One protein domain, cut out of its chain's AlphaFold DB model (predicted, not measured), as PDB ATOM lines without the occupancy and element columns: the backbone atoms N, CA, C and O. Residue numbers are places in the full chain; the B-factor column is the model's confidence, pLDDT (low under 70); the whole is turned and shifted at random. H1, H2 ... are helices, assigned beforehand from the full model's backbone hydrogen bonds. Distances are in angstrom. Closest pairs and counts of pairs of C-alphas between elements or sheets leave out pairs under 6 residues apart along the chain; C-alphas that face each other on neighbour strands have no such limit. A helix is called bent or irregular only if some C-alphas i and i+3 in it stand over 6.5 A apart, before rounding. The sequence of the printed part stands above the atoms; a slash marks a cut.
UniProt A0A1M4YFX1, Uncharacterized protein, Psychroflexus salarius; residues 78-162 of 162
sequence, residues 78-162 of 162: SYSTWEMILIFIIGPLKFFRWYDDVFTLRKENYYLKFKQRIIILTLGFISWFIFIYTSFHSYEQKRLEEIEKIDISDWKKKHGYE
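This is residues 78 to 162 of the 162 residues of an uncharacterized protein of Psychroflexus salarius (UniProt A0A1M4YFX1). One long helix, H3, makes most of the length of a rod; near its first end the kinked H1 and the short H2 pack on it, while the bare residues 130 to 149 stick out as an arm. A short link leads from that arm to the small helix H4 at the far end, which touches no helix. The printed part has 85 residues, with four named helices in the order H1, H2, H3, H4 and no named strand, and its class is all helix. It is extended, with a radius of gyration of the C-alphas of 23.7 A and spans of 76 by 23 by 14 A.

Find C-alpha 111 at (231.094, 204.202, 230.864); from there H3, residues 111 to 149, runs 57.4 A to C-alpha 149 at (263.760, 165.529, 203.764). H1, residues 81 to 97, measures 22.8 A and has a kink of 74 degrees near residue 91; it is irregular, with C-alphas 93 and 96 7.8 A apart. H2, residues 99 to 107, measures 13.8 A. H4, residues 153 to 159, measures 10.2 A and ends at C-alpha 159, at (257.166, 148.311, 195.901).

Look first at residues 117 to 128 of H3, which alone touch H1; the closest C-alphas, of Phe 88 and Gly 124, are 4.6 A apart. The lines of H1 and H3 are only just about perpendicular, at 72 degrees. Residues 111 to 117 of H3 alone touch H2, closest at the C-alphas of Leu 105 and Phe 114, 5.9 A. H2 and H3 form a helical hairpin, opposite ways at a shallow tilt of 23 degrees. H1 and H2 meet only through their link. H4 is apart from H1, H2 and H3. In H3 and H4 every O i to N i+4 pair is within hydrogen-bond range, against 9 of 13 in H1 and 2 of 5 in H2, where 4 of 6 O i to N i+3 pairs are.

The two C-alphas farthest apart, of Asn 109 and Gly 160, are 76.5 A apart. The printed part has no cut, and the three links are tight. Residues 96 to 101, 130 to 152 and 155 to 160 stand free. Mean pLDDT of the printed part is 90.2; look for values under 70 at residues 98 to 100 and at Glu 162, the chain's last residue.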
ATOM      1  N   SER A  78     238.523 204.367 235.557       95.38
ATOM      2  CA  SER A  78     239.264 203.682 234.506       95.38
ATOM      3  C   SER A  78     239.930 202.428 235.060       95.38
ATOM      4  O   SER A  78     240.069 202.260 236.272       95.38
ATOM      5  N   TYR A  79     240.321 201.520 234.171       94.94
ATOM      6  CA  TYR A  79     241.250 200.462 234.548       94.94
ATOM      7  C   TYR A  79     242.634 201.047 234.803       94.94
ATOM      8  O   TYR A  79     243.090 201.944 234.090       94.94
ATOM      9  N   SER A  80     243.334 200.486 235.776       96.88
ATOM     10  CA  SER A  80     244.775 200.660 235.884       96.88
ATOM     11  C   SER A  80     245.478 200.028 234.681       96.88
ATOM     12  O   SER A  80     244.993 199.069 234.075       96.88
ATOM     13  N   THR A  81     246.673 200.520 234.357       96.44
ATOM     14  CA  THR A  81     247.496 199.970 233.270       96.44
ATOM     15  C   THR A  81     247.731 198.464 233.426       96.44
ATOM     16  O   THR A  81     247.721 197.730 232.441       96.44
ATOM     17  N   TRP A  82     247.898 197.981 234.660       96.94
ATOM     18  CA  TRP A  82     248.104 196.558 234.925       96.94
ATOM     19  C   TRP A  82     246.854 195.718 234.640       96.94
ATOM     20  O   TRP A  82     246.941 194.684 233.980       96.94
ATOM     21  N   GLU A  83     245.674 196.182 235.059       95.19
ATOM     22  CA  GLU A  83     244.408 195.521 234.723       95.19
ATOM     23  C   GLU A  83     244.183 195.484 233.209       95.19
ATOM     24  O   GLU A  83     243.748 194.461 232.681       95.19
ATOM     25  N   MET A  84     244.537 196.556 232.492       96.06
ATOM     26  CA  MET A  84     244.454 196.586 231.030       96.06
ATOM     27  C   MET A  84     245.330 195.508 230.379       96.06
ATOM     28  O   MET A  84     244.868 194.826 229.466       96.06
ATOM     29  N   ILE A  85     246.561 195.308 230.866       96.38
ATOM     30  CA  ILE A  85     247.460 194.247 230.381       96.38
ATOM     31  C   ILE A  85     246.848 192.864 230.633       96.38
ATOM     32  O   ILE A  85     246.832 192.017 229.738       96.38
ATOM     33  N   LEU A  86     246.293 192.631 231.826       94.88
ATOM     34  CA  LEU A  86     245.649 191.357 232.154       94.88
ATOM     35  C   LEU A  86     244.424 191.091 231.273       94.88
ATOM     36  O   LEU A  86     244.268 189.978 230.768       94.88
ATOM     37  N   ILE A  87     243.579 192.101 231.045       93.94
ATOM     38  CA  ILE A  87     242.421 191.995 230.147       93.94
ATOM     39  C   ILE A  87     242.884 191.706 228.717       93.94
ATOM     40  O   ILE A  87     242.294 190.859 228.057       93.94
ATOM     41  N   PHE A  88     243.946 192.357 228.244       96.00
ATOM     42  CA  PHE A  88     244.477 192.142 226.899       96.00
ATOM     43  C   PHE A  88     244.926 190.691 226.676       96.00
ATOM     44  O   PHE A  88     244.555 190.075 225.679       96.00
ATOM     45  N   ILE A  89     245.688 190.127 227.619       94.88
ATOM     46  CA  ILE A  89     246.268 188.781 227.492       94.88
ATOM     47  C   ILE A  89     245.224 187.693 227.775       94.88
ATOM     48  O   ILE A  89     245.093 186.742 227.006       94.88
ATOM     49  N   ILE A  90     244.490 187.811 228.887       92.69
ATOM     50  CA  ILE A  90     243.619 186.747 229.421       92.69
ATOM     51  C   ILE A  90     242.174 186.902 228.938       92.69
ATOM     52  O   ILE A  90     241.451 185.911 228.814       92.69
ATOM     53  N   GLY A  91     241.734 188.131 228.665       91.44
ATOM     54  CA  GLY A  91     240.354 188.446 228.299       91.44
ATOM     55  C   GLY A  91     239.826 187.628 227.120       91.44
ATOM     56  O   GLY A  91     238.774 187.011 227.282       91.44
ATOM     57  N   PRO A  92     240.547 187.517 225.988       91.38
ATOM     58  CA  PRO A  92     240.118 186.705 224.847       91.38
ATOM     59  C   PRO A  92     239.847 185.235 225.197       91.38
ATOM     60  O   PRO A  92     238.870 184.656 224.732       91.38
ATOM     61  N   LEU A  93     240.659 184.646 226.084       89.69
ATOM     62  CA  LEU A  93     240.506 183.253 226.520       89.69
ATOM     63  C   LEU A  93     239.307 183.047 227.459       89.69
ATOM     64  O   LEU A  93     238.740 181.956 227.516       89.69
ATOM     65  N   LYS A  94     238.933 184.073 228.229       86.50
ATOM     66  CA  LYS A  94     237.862 183.999 229.238       86.50
ATOM     67  C   LYS A  94     236.566 184.692 228.828       86.50
ATOM     68  O   LYS A  94     235.589 184.602 229.567       86.50
ATOM     69  N   PHE A  95     236.530 185.325 227.658       82.38
ATOM     70  CA  PHE A  95     235.414 186.148 227.195       82.38
ATOM     71  C   PHE A  95     234.056 185.442 227.307       82.38
ATOM     72  O   PHE A  95     233.117 186.000 227.864       82.38
ATOM     73  N   PHE A  96     233.971 184.177 226.886       75.12
ATOM     74  CA  PHE A  96     232.720 183.409 226.919       75.12
ATOM     75  C   PHE A  96     232.232 183.047 228.329       75.12
ATOM     76  O   PHE A  96     231.052 182.769 228.507       75.12
ATOM     77  N   ARG A  97     233.107 183.059 229.345       76.62
ATOM     78  CA  ARG A  97     232.719 182.804 230.745       76.62
ATOM     79  C   ARG A  97     232.263 184.072 231.467       76.62
ATOM     80  O   ARG A  97     231.623 183.962 232.504       76.62
ATOM     81  N   TRP A  98     232.611 185.249 230.946       69.44
ATOM     82  CA  TRP A  98     232.413 186.553 231.593       69.44
ATOM     83  C   TRP A  98     231.602 187.526 230.731       69.44
ATOM     84  O   TRP A  98     231.692 188.739 230.903       69.44
ATOM     85  N   TYR A  99     230.820 187.010 229.785       65.12
ATOM     86  CA  TYR A  99     230.069 187.836 228.845       65.12
ATOM     87  C   TYR A  99     229.099 188.798 229.555       65.12
ATOM     88  O   TYR A  99     229.045 189.983 229.218       65.12
ATOM     89  N   ASP A 100     228.421 188.325 230.605       65.62
ATOM     90  CA  ASP A 100     227.474 189.134 231.381       65.62
ATOM     91  C   ASP A 100     228.151 190.281 232.150       65.62
ATOM     92  O   ASP A 100     227.558 191.353 232.294       65.62
ATOM     93  N   ASP A 101     229.417 190.100 232.555       76.31
ATOM     94  CA  ASP A 101     230.225 191.085 233.298       76.31
ATOM     95  C   ASP A 101     230.524 192.347 232.463       76.31
ATOM     96  O   ASP A 101     230.756 193.443 232.971       76.31
ATOM     97  N   VAL A 102     230.515 192.227 231.132       75.56
ATOM     98  CA  VAL A 102     230.790 193.358 230.234       75.56
ATOM     99  C   VAL A 102     229.639 194.365 230.251       75.56
ATOM    100  O   VAL A 102     229.881 195.572 230.259       75.56
ATOM    101  N   PHE A 103     228.392 193.898 230.285       80.31
ATOM    102  CA  PHE A 103     227.219 194.775 230.263       80.31
ATOM    103  C   PHE A 103     226.829 195.295 231.649       80.31
ATOM    104  O   PHE A 103     226.198 196.352 231.740       80.31
ATOM    105  N   THR A 104     227.259 194.628 232.723       86.56
ATOM    106  CA  THR A 104     227.059 195.100 234.105       86.56
ATOM    107  C   THR A 104     227.744 196.443 234.340       86.56
ATOM    108  O   THR A 104     227.126 197.341 234.904       86.56
ATOM    109  N   LEU A 105     228.939 196.658 233.775       90.31
ATOM    110  CA  LEU A 105     229.633 197.953 233.835       90.31
ATOM    111  C   LEU A 105     228.781 199.109 233.299       90.31
ATOM    112  O   LEU A 105     228.753 200.192 233.876       90.31
ATOM    113  N   ARG A 106     228.052 198.890 232.199       87.12
ATOM    114  CA  ARG A 106     227.166 199.920 231.640       87.12
ATOM    115  C   ARG A 106     225.968 200.181 232.554       87.12
ATOM    116  O   ARG A 106     225.560 201.332 232.680       87.12
ATOM    117  N   LYS A 107     225.421 199.135 233.181       88.75
ATOM    118  CA  LYS A 107     224.311 199.238 234.142       88.75
ATOM    119  C   LYS A 107     224.713 200.027 235.393       88.75
ATOM    120  O   LYS A 107     223.903 200.784 235.909       88.75
ATOM    121  N   GLU A 108     225.963 199.901 235.826       91.56
ATOM    122  CA  GLU A 108     226.528 200.572 237.008       91.56
ATOM    123  C   GLU A 108     227.205 201.922 236.697       91.56
ATOM    124  O   GLU A 108     227.965 202.453 237.506       91.56
ATOM    125  N   ASN A 109     226.923 202.502 235.524       94.12
ATOM    126  CA  ASN A 109     227.427 203.804 235.068       94.12
ATOM    127  C   ASN A 109     228.949 203.883 234.816       94.12
ATOM    128  O   ASN A 109     229.479 204.973 234.609       94.12
ATOM    129  N   TYR A 110     229.656 202.751 234.728       94.88
ATOM    130  CA  TYR A 110     231.086 202.662 234.395       94.88
ATOM    131  C   TYR A 110     231.369 202.839 232.892       94.88
ATOM    132  O   TYR A 110     231.940 201.967 232.228       94.88
ATOM    133  N   TYR A 111     230.981 203.977 232.311       91.56
ATOM    134  CA  TYR A 111     231.094 204.202 230.864       91.56
ATOM    135  C   TYR A 111     232.534 204.194 230.338       91.56
ATOM    136  O   TYR A 111     232.776 203.679 229.241       91.56
ATOM    137  N   LEU A 112     233.490 204.760 231.081       94.44
ATOM    138  CA  LEU A 112     234.889 204.806 230.654       94.44
ATOM    139  C   LEU A 112     235.523 203.408 230.672       94.44
ATOM    140  O   LEU A 112     236.017 202.960 229.634       94.44
ATOM    141  N   LYS A 113     235.428 202.683 231.796       94.88
ATOM    142  CA  LYS A 113     235.834 201.268 231.893       94.88
ATOM    143  C   LYS A 113     235.166 200.411 230.819       94.88
ATOM    144  O   LYS A 113     235.846 199.612 230.182       94.88
ATOM    145  N   PHE A 114     233.870 200.590 230.556       93.56
ATOM    146  CA  PHE A 114     233.178 199.852 229.494       93.56
ATOM    147  C   PHE A 114     233.854 200.051 228.128       93.56
ATOM    148  O   PHE A 114     234.222 199.074 227.475       93.56
ATOM    149  N   LYS A 115     234.107 201.303 227.721       93.00
ATOM    150  CA  LYS A 115     234.803 201.605 226.457       93.00
ATOM    151  C   LYS A 115     236.210 201.010 226.419       93.00
ATOM    152  O   LYS A 115     236.574 200.379 225.429       93.00
ATOM    153  N   GLN A 116     236.980 201.179 227.494       95.06
ATOM    154  CA  GLN A 116     238.333 200.630 227.605       95.06
ATOM    155  C   GLN A 116     238.331 199.108 227.448       95.06
ATOM    156  O   GLN A 116     239.099 198.579 226.650       95.06
ATOM    157  N   ARG A 117     237.429 198.406 228.142       93.44
ATOM    158  CA  ARG A 117     237.322 196.944 228.080       93.44
ATOM    159  C   ARG A 117     237.024 196.461 226.663       93.44
ATOM    160  O   ARG A 117     237.693 195.544 226.205       93.44
ATOM    161  N   ILE A 118     236.075 197.079 225.957       92.88
ATOM    162  CA  ILE A 118     235.745 196.698 224.573       92.88
ATOM    163  C   ILE A 118     236.948 196.890 223.643       92.88
ATOM    164  O   ILE A 118     237.266 195.992 222.864       92.88
ATOM    165  N   ILE A 119     237.648 198.024 223.753       95.19
ATOM    166  CA  ILE A 119     238.834 198.308 222.933       95.19
ATOM    167  C   ILE A 119     239.930 197.273 223.209       95.19
ATOM    168  O   ILE A 119     240.445 196.656 222.281       95.19
ATOM    169  N   ILE A 120     240.254 197.045 224.483       95.56
ATOM    170  CA  ILE A 120     241.335 196.143 224.892       95.56
ATOM    171  C   ILE A 120     241.017 194.695 224.519       95.56
ATOM    172  O   ILE A 120     241.890 194.007 223.999       95.56
ATOM    173  N   LEU A 121     239.781 194.235 224.736       93.94
ATOM    174  CA  LEU A 121     239.360 192.895 224.326       93.94
ATOM    175  C   LEU A 121     239.469 192.722 222.813       93.94
ATOM    176  O   LEU A 121     240.007 191.715 222.367       93.94
ATOM    177  N   THR A 122     239.025 193.707 222.027       94.50
ATOM    178  CA  THR A 122     239.139 193.668 220.559       94.50
ATOM    179  C   THR A 122     240.598 193.547 220.122       94.50
ATOM    180  O   THR A 122     240.930 192.675 219.320       94.50
ATOM    181  N   LEU A 123     241.490 194.367 220.687       97.25
ATOM    182  CA  LEU A 123     242.926 194.292 220.399       97.25
ATOM    183  C   LEU A 123     243.522 192.946 220.836       97.25
ATOM    184  O   LEU A 123     244.318 192.364 220.102       97.25
ATOM    185  N   GLY A 124     243.111 192.431 221.997       95.94
ATOM    186  CA  GLY A 124     243.529 191.126 222.502       95.94
ATOM    187  C   GLY A 124     243.117 189.992 221.565       95.94
ATOM    188  O   GLY A 124     243.941 189.144 221.233       95.94
ATOM    189  N   PHE A 125     241.874 189.994 221.076       95.75
ATOM    190  CA  PHE A 125     241.394 189.010 220.102       95.75
ATOM    191  C   PHE A 125     242.196 189.050 218.801       95.75
ATOM    192  O   PHE A 125     242.602 187.998 218.311       95.75
ATOM    193  N   ILE A 126     242.472 190.245 218.265       97.50
ATOM    194  CA  ILE A 126     243.307 190.410 217.066       97.50
ATOM    195  C   ILE A 126     244.714 189.856 217.316       97.50
ATOM    196  O   ILE A 126     245.245 189.115 216.490       97.50
ATOM    197  N   SER A 127     245.311 190.175 218.465       96.94
ATOM    198  CA  SER A 127     246.649 189.704 218.826       96.94
ATOM    199  C   SER A 127     246.712 188.181 218.949       96.94
ATOM    200  O   SER A 127     247.606 187.565 218.368       96.94
ATOM    201  N   TRP A 128     245.738 187.561 219.620       96.06
ATOM    202  CA  TRP A 128     245.627 186.104 219.715       96.06
ATOM    203  C   TRP A 128     245.412 185.451 218.353       96.06
ATOM    204  O   TRP A 128     246.029 184.428 218.069       96.06
ATOM    205  N   PHE A 129     244.584 186.046 217.494       96.19
ATOM    206  CA  PHE A 129     244.364 185.544 216.141       96.19
ATOM    207  C   PHE A 129     245.663 185.541 215.328       96.19
ATOM    208  O   PHE A 129     246.014 184.517 214.744       96.19
ATOM    209  N   ILE A 130     246.410 186.650 215.344       97.06
ATOM    210  CA  ILE A 130     247.713 186.746 214.672       97.06
ATOM    211  C   ILE A 130     248.680 185.713 215.247       97.06
ATOM    212  O   ILE A 130     249.317 184.996 214.484       97.06
ATOM    213  N   PHE A 131     248.770 185.603 216.575       96.12
ATOM    214  CA  PHE A 131     249.664 184.659 217.244       96.12
ATOM    215  C   PHE A 131     249.363 183.201 216.879       96.12
ATOM    216  O   PHE A 131     250.278 182.437 216.576       96.12
ATOM    217  N   ILE A 132     248.087 182.808 216.874       95.81
ATOM    218  CA  ILE A 132     247.665 181.459 216.482       95.81
ATOM    219  C   ILE A 132     247.972 181.224 215.002       95.81
ATOM    220  O   ILE A 132     248.530 180.185 214.658       95.81
ATOM    221  N   TYR A 133     247.653 182.188 214.137       96.81
ATOM    222  CA  TYR A 133     247.892 182.083 212.701       96.81
ATOM    223  C   TYR A 133     249.380 181.909 212.375       96.81
ATOM    224  O   TYR A 133     249.745 180.996 211.635       96.81
ATOM    225  N   THR A 134     250.252 182.742 212.950       96.56
ATOM    226  CA  THR A 134     251.700 182.646 212.723       96.56
ATOM    227  C   THR A 134     252.267 181.357 213.299       96.56
ATOM    228  O   THR A 134     253.034 180.683 212.617       96.56
ATOM    229  N   SER A 135     251.844 180.963 214.503       95.25
ATOM    230  CA  SER A 135     252.280 179.714 215.136       95.25
ATOM    231  C   SER A 135     251.899 178.494 214.302       95.25
ATOM    232  O   SER A 135     252.730 177.616 214.074       95.25
ATOM    233  N   PHE A 136     250.661 178.458 213.804       96.00
ATOM    234  CA  PHE A 136     250.182 177.389 212.938       96.00
ATOM    235  C   PHE A 136     250.955 177.360 211.618       96.00
ATOM    236  O   PHE A 136     251.479 176.317 211.240       96.00
ATOM    237  N   HIS A 137     251.120 178.506 210.953       94.88
ATOM    238  CA  HIS A 137     251.856 178.576 209.690       94.88
ATOM    239  C   HIS A 137     253.321 178.143 209.844       94.88
ATOM    240  O   HIS A 137     253.824 177.366 209.038       94.88
ATOM    241  N   SER A 138     254.006 178.584 210.901       93.12
ATOM    242  CA  SER A 138     255.380 178.157 211.184       93.12
ATOM    243  C   SER A 138     255.487 176.661 211.484       93.12
ATOM    244  O   SER A 138     256.482 176.041 211.117       93.12
ATOM    245  N   TYR A 139     254.485 176.073 212.140       94.06
ATOM    246  CA  TYR A 139     254.429 174.632 212.372       94.06
ATOM    247  C   TYR A 139     254.231 173.850 211.065       94.06
ATOM    248  O   TYR A 139     254.942 172.880 210.813       94.06
ATOM    249  N   GLU A 140     253.316 174.304 210.208       93.38
ATOM    250  CA  GLU A 140     253.058 173.711 208.892       93.38
ATOM    251  C   GLU A 140     254.310 173.712 208.005       93.38
ATOM    252  O   GLU A 140     254.636 172.682 207.419       93.38
ATOM    253  N   GLN A 141     255.046 174.831 207.952       92.88
ATOM    254  CA  GLN A 141     256.287 174.924 207.171       92.88
ATOM    255  C   GLN A 141     257.333 173.914 207.643       92.88
ATOM    256  O   GLN A 141     257.870 173.161 206.836       92.88
ATOM    257  N   LYS A 142     257.556 173.821 208.960       93.06
ATOM    258  CA  LYS A 142     258.480 172.829 209.529       93.06
ATOM    259  C   LYS A 142     258.071 171.402 209.174       93.06
ATOM    260  O   LYS A 142     258.920 170.605 208.789       93.06
ATOM    261  N   ARG A 143     256.775 171.090 209.244       92.81
ATOM    262  CA  ARG A 143     256.265 169.766 208.877       92.81
ATOM    263  C   ARG A 143     256.489 169.452 207.393       92.81
ATOM    264  O   ARG A 143     256.816 168.319 207.063       92.81
ATOM    265  N   LEU A 144     256.300 170.423 206.497       93.19
ATOM    266  CA  LEU A 144     256.540 170.234 205.062       93.19
ATOM    267  C   LEU A 144     258.027 170.013 204.756       93.19
ATOM    268  O   LEU A 144     258.350 169.092 204.011       93.19
ATOM    269  N   GLU A 145     258.921 170.784 205.380       92.44
ATOM    270  CA  GLU A 145     260.372 170.579 205.261       92.44
ATOM    271  C   GLU A 145     260.810 169.201 205.772       92.44
ATOM    272  O   GLU A 145     261.693 168.572 205.191       92.44
ATOM    273  N   GLU A 146     260.217 168.724 206.872       91.25
ATOM    274  CA  GLU A 146     260.462 167.373 207.379       91.25
ATOM    275  C   GLU A 146     260.025 166.318 206.361       91.25
ATOM    276  O   GLU A 146     260.801 165.411 206.085       91.25
ATOM    277  N   ILE A 147     258.840 166.461 205.754       89.06
ATOM    278  CA  ILE A 147     258.341 165.536 204.723       89.06
ATOM    279  C   ILE A 147     259.262 165.509 203.498       89.06
ATOM    280  O   ILE A 147     259.552 164.430 202.990       89.06
ATOM    281  N   GLU A 148     259.738 166.664 203.029       90.00
ATOM    282  CA  GLU A 148     260.629 166.748 201.863       90.00
ATOM    283  C   GLU A 148     261.991 166.085 202.120       90.00
ATOM    284  O   GLU A 148     262.566 165.471 201.223       90.00
ATOM    285  N   LYS A 149     262.495 166.160 203.358       90.38
ATOM    286  CA  LYS A 149     263.760 165.529 203.764       90.38
ATOM    287  C   LYS A 149     263.656 164.016 203.967       90.38
ATOM    288  O   LYS A 149     264.695 163.370 204.103       90.38
ATOM    289  N   ILE A 150     262.452 163.442 204.023       89.06
ATOM    290  CA  ILE A 150     262.282 161.991 204.147       89.06
ATOM    291  C   ILE A 150     262.668 161.337 202.819       89.06
ATOM    292  O   ILE A 150     261.964 161.453 201.816       89.06
ATOM    293  N   ASP A 151     263.772 160.594 202.832       84.00
ATOM    294  CA  ASP A 151     264.146 159.740 201.714       84.00
ATOM    295  C   ASP A 151     263.231 158.506 201.657       84.00
ATOM    296  O   ASP A 151     263.166 157.703 202.589       84.00
ATOM    297  N   ILE A 152     262.509 158.359 200.544       86.31
ATOM    298  CA  ILE A 152     261.593 157.239 200.280       86.31
ATOM    299  C   ILE A 152     262.127 156.275 199.215       86.31
ATOM    300  O   ILE A 152     261.373 155.433 198.722       86.31
ATOM    301  N   SER A 153     263.402 156.392 198.835       84.94
ATOM    302  CA  SER A 153     264.018 155.584 197.774       84.94
ATOM    303  C   SER A 153     263.927 154.085 198.078       84.94
ATOM    304  O   SER A 153     263.397 153.319 197.275       84.94
ATOM    305  N   ASP A 154     264.290 153.673 199.296       83.69
ATOM    306  CA  ASP A 154     264.206 152.271 199.734       83.69
ATOM    307  C   ASP A 154     262.773 151.713 199.698       83.69
ATOM    308  O   ASP A 154     262.542 150.549 199.348       83.69
ATOM    309  N   TRP A 155     261.785 152.544 200.034       86.88
ATOM    310  CA  TRP A 155     260.376 152.166 199.971       86.88
ATOM    311  C   TRP A 155     259.895 152.018 198.520       86.88
ATOM    312  O   TRP A 155     259.243 151.022 198.195       86.88
ATOM    313  N   LYS A 156     260.255 152.954 197.629       85.38
ATOM    314  CA  LYS A 156     259.909 152.897 196.197       85.38
ATOM    315  C   LYS A 156     260.453 151.633 195.540       85.38
ATOM    316  O   LYS A 156     259.699 150.931 194.864       85.38
ATOM    317  N   LYS A 157     261.711 151.293 195.831       86.19
ATOM    318  CA  LYS A 157     262.375 150.073 195.360       86.19
ATOM    319  C   LYS A 157     261.645 148.803 195.778       86.19
ATOM    320  O   LYS A 157     261.416 147.909 194.968       86.19
ATOM    321  N   LYS A 158     261.233 148.727 197.046       89.81
ATOM    322  CA  LYS A 158     260.527 147.565 197.609       89.81
ATOM    323  C   LYS A 158     259.158 147.322 196.966       89.81
ATOM    324  O   LYS A 158     258.696 146.183 196.942       89.81
ATOM    325  N   HIS A 159     258.512 148.372 196.467       88.56
ATOM    326  CA  HIS A 159     257.166 148.311 195.901       88.56
ATOM    327  C   HIS A 159     257.117 148.422 194.368       88.56
ATOM    328  O   HIS A 159     256.025 148.430 193.806       88.56
ATOM    329  N   GLY A 160     258.269 148.449 193.687       83.69
ATOM    330  CA  GLY A 160     258.335 148.450 192.222       83.69
ATOM    331  C   GLY A 160     257.884 149.761 191.574       83.69
ATOM    332  O   GLY A 160     257.378 149.740 190.457       83.69
ATOM    333  N   TYR A 161     258.037 150.886 192.283       79.19
ATOM    334  CA  TYR A 161     257.783 152.239 191.768       79.19
ATOM    335  C   TYR A 161     259.067 152.942 191.275       79.19
ATOM    336  O   TYR A 161     259.054 154.160 191.087       79.19
ATOM    337  N   GLU A 162     260.166 152.191 191.138       62.69
ATOM    338  CA  GLU A 162     261.419 152.624 190.495       62.69
ATOM    339  C   GLU A 162     261.388 152.392 188.982       62.69
ATOM    340  O   GLU A 162     260.928 151.304 188.560       62.69
TER     341      GLU A 162